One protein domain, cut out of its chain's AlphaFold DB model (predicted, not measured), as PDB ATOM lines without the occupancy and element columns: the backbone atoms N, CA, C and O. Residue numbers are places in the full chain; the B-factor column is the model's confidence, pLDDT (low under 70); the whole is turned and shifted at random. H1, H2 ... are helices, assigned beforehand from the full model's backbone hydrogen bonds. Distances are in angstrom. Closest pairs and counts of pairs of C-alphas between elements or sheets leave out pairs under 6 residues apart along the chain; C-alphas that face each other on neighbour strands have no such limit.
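Overview. This is residues 111 to 165 of the 235 residues of the protein "Dimer_Tnp_hAT domain-containing protein" of Helobdella robusta (UniProt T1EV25). One long helix, H1, makes one side of the domain, and two shorter helices, H2 and H3, stand crosswise to it as a loose U whose closed end, residues 146 to 152, is turned toward H1. H3 starts beside the first part of H1, H2 passes H1 near Leu 120, and residues 127 to 134 swing round in an arc from the end of H1 to the start of H2. The printed part has 55 residues with three named helices, H1, H2 and H3 in that order along the chain, and no named strand; the class is all helix. The whole is compact, with a radius of gyration of the C-alphas of 11.2 A, and its outline is rounded, spanning 31 by 28 by 18 A.

Arrangement. The longest helix is H1, residues 111 to 126. H3, residues 153 to 164, touches H1, with 6 pairs of C-alphas within 8 A; the closest are those of Cys 113 and Glu 154, 5.3 A apart. H1 touches H3 with residues 112 to 117 alone, and H3 touches H1 with residues 154 to 155 alone. The lines of H1 and H3 are about perpendicular, at 77 degrees, and their centres are 14.6 A apart. H2, residues 135 to 145, is close to H1 but not clearly touching, with 2 pairs of C-alphas within 8 A; the closest are those of Leu 120 and Tyr 142, 7.5 A apart. The lines of H1 and H2 are about perpendicular, at 80 degrees. H2 and H3 are near each other, with 8 pairs of C-alphas within 10 A and the closest at 8.2 A. In H1, H2 and H3 every backbone O i to N i+4 pair is within hydrogen-bond range.

Along the chain. H1 runs from Asn 111, with its C-alpha at (-42.809, -47.106, -1.684), to Asn 126, at (-26.734, -30.334, -2.965), a length of 23.3 A. H2 runs from Cys 135 to Glu 145 and is 16.1 A long from first to last C-alpha. H3 runs from Ser 153 to Ala 164, whose C-alpha is at (-49.277, -29.731, 13.894), and is 16.6 A long.

Size, cuts and confidence. The two C-alphas farthest apart are those of Asn 111 and Asp 132, 32.5 A. The printed part has no cut. The link from H1 to H2, 8 residues, and the link from H2 to H3, 7 residues, are both short. The mean pLDDT of the printed part is 84.4, and residues 131, 147 and 149 are under 70.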
ATOM      1  N   ASN A 111     -43.681 -47.068  -0.509       93.06
ATOM      2  CA  ASN A 111     -42.809 -47.106  -1.684       93.06
ATOM      3  C   ASN A 111     -42.588 -45.690  -2.209       93.06
ATOM      4  O   ASN A 111     -41.455 -45.236  -2.380       93.06
ATOM      5  N   LYS A 112     -43.683 -44.940  -2.361       92.94
ATOM      6  CA  LYS A 112     -43.616 -43.546  -2.788       92.94
ATOM      7  C   LYS A 112     -42.879 -42.689  -1.758       92.94
ATOM      8  O   LYS A 112     -42.079 -41.834  -2.130       92.94
ATOM      9  N   CYS A 113     -43.105 -42.908  -0.465       92.62
ATOM     10  CA  CYS A 113     -42.409 -42.191   0.602       92.62
ATOM     11  C   CYS A 113     -40.899 -42.457   0.572       92.62
ATOM     12  O   CYS A 113     -40.115 -41.525   0.767       92.62
ATOM     13  N   PHE A 114     -40.485 -43.695   0.305       93.56
ATOM     14  CA  PHE A 114     -39.080 -44.063   0.180       93.56
ATOM     15  C   PHE A 114     -38.401 -43.314  -0.976       93.56
ATOM     16  O   PHE A 114     -37.375 -42.657  -0.770       93.56
ATOM     17  N   ASP A 115     -39.021 -43.302  -2.157       92.75
ATOM     18  CA  ASP A 115     -38.516 -42.558  -3.318       92.75
ATOM     19  C   ASP A 115     -38.430 -41.051  -3.034       92.75
ATOM     20  O   ASP A 115     -37.425 -40.387  -3.315       92.75
ATOM     21  N   GLN A 116     -39.468 -40.494  -2.404       93.00
ATOM     22  CA  GLN A 116     -39.491 -39.087  -2.004       93.00
ATOM     23  C   GLN A 116     -38.403 -38.761  -0.970       93.00
ATOM     24  O   GLN A 116     -37.794 -37.689  -1.037       93.00
ATOM     25  N   PHE A 117     -38.108 -39.670  -0.041       92.88
ATOM     26  CA  PHE A 117     -37.028 -39.499   0.928       92.88
ATOM     27  C   PHE A 117     -35.650 -39.487   0.256       92.88
ATOM     28  O   PHE A 117     -34.791 -38.672   0.609       92.88
ATOM     29  N   HIS A 118     -35.434 -40.329  -0.755       91.38
ATOM     30  CA  HIS A 118     -34.209 -40.287  -1.551       91.38
ATOM     31  C   HIS A 118     -34.036 -38.944  -2.273       91.38
ATOM     32  O   HIS A 118     -32.941 -38.368  -2.240       91.38
ATOM     33  N   ASN A 119     -35.117 -38.395  -2.832       89.75
ATOM     34  CA  ASN A 119     -35.117 -37.061  -3.440       89.75
ATOM     35  C   ASN A 119     -34.777 -35.960  -2.424       89.75
ATOM     36  O   ASN A 119     -33.953 -35.087  -2.709       89.75
ATOM     37  N   LEU A 120     -35.358 -36.030  -1.224       90.75
ATOM     38  CA  LEU A 120     -35.062 -35.116  -0.120       90.75
ATOM     39  C   LEU A 120     -33.587 -35.186   0.293       90.75
ATOM     40  O   LEU A 120     -32.920 -34.159   0.442       90.75
ATOM     41  N   ARG A 121     -33.041 -36.400   0.417       89.94
ATOM     42  CA  ARG A 121     -31.631 -36.615   0.756       89.94
ATOM     43  C   ARG A 121     -30.699 -36.044  -0.312       89.94
ATOM     44  O   ARG A 121     -29.694 -35.425   0.036       89.94
ATOM     45  N   ALA A 122     -31.009 -36.243  -1.591       89.75
ATOM     46  CA  ALA A 122     -30.237 -35.674  -2.695       89.75
ATOM     47  C   ALA A 122     -30.285 -34.138  -2.676       89.75
ATOM     48  O   ALA A 122     -29.250 -33.482  -2.787       89.75
ATOM     49  N   PHE A 123     -31.468 -33.565  -2.448       89.00
ATOM     50  CA  PHE A 123     -31.648 -32.125  -2.301       89.00
ATOM     51  C   PHE A 123     -30.785 -31.546  -1.174       89.00
ATOM     52  O   PHE A 123     -30.104 -30.543  -1.389       89.00
ATOM     53  N   TRP A 124     -30.754 -32.189  -0.004       87.00
ATOM     54  CA  TRP A 124     -29.942 -31.729   1.123       87.00
ATOM     55  C   TRP A 124     -28.439 -31.878   0.910       87.00
ATOM     56  O   TRP A 124     -27.687 -31.039   1.387       87.00
ATOM     57  N   LYS A 125     -27.984 -32.894   0.172       86.75
ATOM     58  CA  LYS A 125     -26.564 -32.987  -0.205       86.75
ATOM     59  C   LYS A 125     -26.130 -31.834  -1.111       86.75
ATOM     60  O   LYS A 125     -25.006 -31.363  -0.995       86.75
ATOM     61  N   ASN A 126     -27.025 -31.381  -1.985       85.06
ATOM     62  CA  ASN A 126     -26.734 -30.334  -2.965       85.06
ATOM     63  C   ASN A 126     -26.973 -28.914  -2.425       85.06
ATOM     64  O   ASN A 126     -26.600 -27.942  -3.075       85.06
ATOM     65  N   ASN A 127     -27.597 -28.780  -1.254       82.38
ATOM     66  CA  ASN A 127     -27.914 -27.496  -0.644       82.38
ATOM     67  C   ASN A 127     -27.211 -27.359   0.705       82.38
ATOM     68  O   ASN A 127     -27.513 -28.077   1.656       82.38
ATOM     69  N   ILE A 128     -26.324 -26.373   0.818       77.75
ATOM     70  CA  ILE A 128     -25.723 -26.002   2.098       77.75
ATOM     71  C   ILE A 128     -26.737 -25.140   2.857       77.75
ATOM     72  O   ILE A 128     -27.081 -24.039   2.427       77.75
ATOM     73  N   PHE A 129     -27.230 -25.645   3.987       76.69
ATOM     74  CA  PHE A 129     -28.058 -24.871   4.910       76.69
ATOM     75  C   PHE A 129     -27.191 -24.391   6.065       76.69
ATOM     76  O   PHE A 129     -26.537 -25.206   6.712       76.69
ATOM     77  N   SER A 130     -27.236 -23.092   6.368       73.88
ATOM     78  CA  SER A 130     -26.686 -22.595   7.631       73.88
ATOM     79  C   SER A 130     -27.381 -23.280   8.819       73.88
ATOM     80  O   SER A 130     -28.571 -23.626   8.745       73.88
ATOM     81  N   SER A 131     -26.648 -23.466   9.919       68.44
ATOM     82  CA  SER A 131     -27.177 -23.941  11.208       68.44
ATOM     83  C   SER A 131     -28.351 -23.099  11.699       68.44
ATOM     84  O   SER A 131     -29.247 -23.623  12.357       68.44
ATOM     85  N   ASP A 132     -28.378 -21.828  11.306       70.31
ATOM     86  CA  ASP A 132     -29.310 -20.824  11.820       70.31
ATOM     87  C   ASP A 132     -30.687 -20.898  11.145       70.31
ATOM     88  O   ASP A 132     -31.638 -20.235  11.561       70.31
ATOM     89  N   PHE A 133     -30.833 -21.720  10.100       72.44
ATOM     90  CA  PHE A 133     -32.134 -21.942   9.482       72.44
ATOM     91  C   PHE A 133     -33.041 -22.747  10.412       72.44
ATOM     92  O   PHE A 133     -32.790 -23.925  10.690       72.44
ATOM     93  N   LEU A 134     -34.168 -22.139  10.786       77.50
ATOM     94  CA  LEU A 134     -35.269 -22.831  11.445       77.50
ATOM     95  C   LEU A 134     -35.663 -24.076  10.633       77.50
ATOM     96  O   LEU A 134     -35.767 -24.014   9.406       77.50
ATOM     97  N   CYS A 135     -35.910 -25.201  11.312       80.56
ATOM     98  CA  CYS A 135     -36.260 -26.475  10.670       80.56
ATOM     99  C   CYS A 135     -37.398 -26.310   9.646       80.56
ATOM    100  O   CYS A 135     -37.280 -26.768   8.511       80.56
ATOM    101  N   VAL A 136     -38.445 -25.558  10.004       83.81
ATOM    102  CA  VAL A 136     -39.586 -25.245   9.125       83.81
ATOM    103  C   VAL A 136     -39.134 -24.606   7.808       83.81
ATOM    104  O   VAL A 136     -39.579 -25.019   6.740       83.81
ATOM    105  N   SER A 137     -38.204 -23.653   7.854       84.31
ATOM    106  CA  SER A 137     -37.715 -22.949   6.664       84.31
ATOM    107  C   SER A 137     -36.980 -23.875   5.689       84.31
ATOM    108  O   SER A 137     -37.039 -23.661   4.480       84.31
ATOM    109  N   LYS A 138     -36.327 -24.934   6.189       86.62
ATOM    110  CA  LYS A 138     -35.673 -25.950   5.342       86.62
ATOM    111  C   LYS A 138     -36.703 -26.766   4.555       86.62
ATOM    112  O   LYS A 138     -36.508 -27.014   3.367       86.62
ATOM    113  N   TRP A 139     -37.809 -27.136   5.202       88.56
ATOM    114  CA  TRP A 139     -38.917 -27.853   4.565       88.56
ATOM    115  C   TRP A 139     -39.672 -26.985   3.560       88.56
ATOM    116  O   TRP A 139     -39.968 -27.458   2.467       88.56
ATOM    117  N   VAL A 140     -39.922 -25.712   3.887       87.62
ATOM    118  CA  VAL A 140     -40.536 -24.752   2.952       87.62
ATOM    119  C   VAL A 140     -39.702 -24.644   1.679       87.62
ATOM    120  O   VAL A 140     -40.232 -24.854   0.594       87.62
ATOM    121  N   LYS A 141     -38.382 -24.447   1.804       87.31
ATOM    122  CA  LYS A 141     -37.494 -24.367   0.637       87.31
ATOM    123  C   LYS A 141     -37.544 -25.640  -0.222       87.31
ATOM    124  O   LYS A 141     -37.620 -25.545  -1.441       87.31
ATOM    125  N   TYR A 142     -37.537 -26.820   0.401       88.12
ATOM    126  CA  TYR A 142     -37.657 -28.087  -0.331       88.12
ATOM    127  C   TYR A 142     -38.969 -28.182  -1.125       88.12
ATOM    128  O   TYR A 142     -38.955 -28.537  -2.305       88.12
ATOM    129  N   PHE A 143     -40.098 -27.853  -0.492       88.56
ATOM    130  CA  PHE A 143     -41.411 -27.938  -1.133       88.56
ATOM    131  C   PHE A 143     -41.640 -26.855  -2.195       88.56
ATOM    132  O   PHE A 143     -42.353 -27.119  -3.161       88.56
ATOM    133  N   ASP A 144     -41.025 -25.681  -2.052       85.94
ATOM    134  CA  ASP A 144     -41.105 -24.604  -3.043       85.94
ATOM    135  C   ASP A 144     -40.298 -24.927  -4.311       85.94
ATOM    136  O   ASP A 144     -40.751 -24.643  -5.422       85.94
ATOM    137  N   GLU A 145     -39.121 -25.548  -4.171       82.12
ATOM    138  CA  GLU A 145     -38.298 -25.963  -5.318       82.12
ATOM    139  C   GLU A 145     -38.875 -27.185  -6.047       82.12
ATOM    140  O   GLU A 145     -38.758 -27.309  -7.269       82.12
ATOM    141  N   LYS A 146     -39.525 -28.098  -5.319       70.50
ATOM    142  CA  LYS A 146     -40.189 -29.279  -5.885       70.50
ATOM    143  C   LYS A 146     -41.688 -29.014  -6.035       70.50
ATOM    144  O   LYS A 146     -42.507 -29.572  -5.312       70.50
ATOM    145  N   GLN A 147     -42.044 -28.185  -7.020       61.22
ATOM    146  CA  GLN A 147     -43.438 -27.792  -7.276       61.22
ATOM    147  C   GLN A 147     -44.370 -28.938  -7.700       61.22
ATOM    148  O   GLN A 147     -45.586 -28.787  -7.615       61.22
ATOM    149  N   ASN A 148     -43.838 -30.088  -8.132       72.00
ATOM    150  CA  ASN A 148     -44.673 -31.234  -8.480       72.00
ATOM    151  C   ASN A 148     -45.064 -32.038  -7.221       72.00
ATOM    152  O   ASN A 148     -44.225 -32.560  -6.478       72.00
ATOM    153  N   GLU A 149     -46.375 -32.130  -7.006       69.12
ATOM    154  CA  GLU A 149     -47.039 -32.798  -5.887       69.12
ATOM    155  C   GLU A 149     -46.751 -34.310  -5.819       69.12
ATOM    156  O   GLU A 149     -46.754 -34.904  -4.735       69.12
ATOM    157  N   GLU A 150     -46.384 -34.943  -6.935       75.25
ATOM    158  CA  GLU A 150     -45.977 -36.351  -6.952       75.25
ATOM    159  C   GLU A 150     -44.669 -36.620  -6.199       75.25
ATOM    160  O   GLU A 150     -44.542 -37.678  -5.583       75.25
ATOM    161  N   PHE A 151     -43.733 -35.663  -6.161       77.88
ATOM    162  CA  PHE A 151     -42.424 -35.842  -5.509       77.88
ATOM    163  C   PHE A 151     -42.410 -35.488  -4.022       77.88
ATOM    164  O   PHE A 151     -41.381 -35.637  -3.359       77.88
ATOM    165  N   CYS A 152     -43.518 -34.987  -3.485       86.75
ATOM    166  CA  CYS A 152     -43.571 -34.538  -2.097       86.75
ATOM    167  C   CYS A 152     -44.880 -34.860  -1.372       86.75
ATOM    168  O   CYS A 152     -45.026 -34.464  -0.223       86.75
ATOM    169  N   SER A 153     -45.828 -35.555  -2.003       89.12
ATOM    170  CA  SER A 153     -47.153 -35.850  -1.428       89.12
ATOM    171  C   SER A 153     -47.085 -36.585  -0.088       89.12
ATOM    172  O   SER A 153     -47.752 -36.181   0.862       89.12
ATOM    173  N   GLU A 154     -46.256 -37.620   0.019       92.06
ATOM    174  CA  GLU A 154     -46.146 -38.444   1.225       92.06
ATOM    175  C   GLU A 154     -45.353 -37.716   2.314       92.06
ATOM    176  O   GLU A 154     -45.773 -37.654   3.470       92.06
ATOM    177  N   LEU A 155     -44.270 -37.034   1.932       91.19
ATOM    178  CA  LEU A 155     -43.526 -36.177   2.854       91.19
ATOM    179  C   LEU A 155     -44.381 -35.015   3.383       91.19
ATOM    180  O   LEU A 155     -44.315 -34.705   4.569       91.19
ATOM    181  N   LYS A 156     -45.227 -34.396   2.550       89.19
ATOM    182  CA  LYS A 156     -46.155 -33.328   2.964       89.19
ATOM    183  C   LYS A 156     -47.159 -33.828   3.994       89.19
ATOM    184  O   LYS A 156     -47.397 -33.126   4.976       89.19
ATOM    185  N   LYS A 157     -47.711 -35.032   3.814       88.44
ATOM    186  CA  LYS A 157     -48.585 -35.677   4.807       88.44
ATOM    187  C   LYS A 157     -47.875 -35.812   6.159       88.44
ATOM    188  O   LYS A 157     -48.391 -35.313   7.160       88.44
ATOM    189  N   ILE A 158     -46.668 -36.385   6.178       89.31
ATOM    190  CA  ILE A 158     -45.866 -36.560   7.404       89.31
ATOM    191  C   ILE A 158     -45.539 -35.204   8.044       89.31
ATOM    192  O   ILE A 158     -45.775 -35.002   9.235       89.31
ATOM    193  N   CYS A 159     -45.042 -34.247   7.257       89.00
ATOM    194  CA  CYS A 159     -44.704 -32.912   7.743       89.00
ATOM    195  C   CYS A 159     -45.920 -32.179   8.305       89.00
ATOM    196  O   CYS A 159     -45.801 -31.530   9.340       89.00
ATOM    197  N   SER A 160     -47.085 -32.289   7.663       85.12
ATOM    198  CA  SER A 160     -48.313 -31.655   8.149       85.12
ATOM    199  C   SER A 160     -48.684 -32.143   9.548       85.12
ATOM    200  O   SER A 160     -49.074 -31.342  10.393       85.12
ATOM    201  N   PHE A 161     -48.481 -33.435   9.815       85.44
ATOM    202  CA  PHE A 161     -48.722 -34.025  11.121       85.44
ATOM    203  C   PHE A 161     -47.660 -33.593  12.134       85.44
ATOM    204  O   PHE A 161     -47.993 -33.112  13.214       85.44
ATOM    205  N   PHE A 162     -46.383 -33.696  11.766       85.94
ATOM    206  CA  PHE A 162     -45.270 -33.321  12.635       85.94
ATOM    207  C   PHE A 162     -45.341 -31.849  13.070       85.94
ATOM    208  O   PHE A 162     -45.200 -31.548  14.252       85.94
ATOM    209  N   PHE A 163     -45.628 -30.931  12.143       82.94
ATOM    210  CA  PHE A 163     -45.733 -29.498  12.439       82.94
ATOM    211  C   PHE A 163     -47.058 -29.086  13.088       82.94
ATOM    212  O   PHE A 163     -47.152 -27.971  13.601       82.94
ATOM    213  N   ALA A 164     -48.070 -29.958  13.103       83.62
ATOM    214  CA  ALA A 164     -49.277 -29.731  13.894       83.62
ATOM    215  C   ALA A 164     -49.026 -29.927  15.399       83.62
ATOM    216  O   ALA A 164     -49.808 -29.432  16.212       83.62
ATOM    217  N   ILE A 165     -47.945 -30.619  15.777       83.00
ATOM    218  CA  ILE A 165     -47.565 -30.827  17.172       83.00
ATOM    219  C   ILE A 165     -46.780 -29.598  17.655       83.00
ATOM    220  O   ILE A 165     -45.685 -29.322  17.156       83.00
TER     221      ILE A 165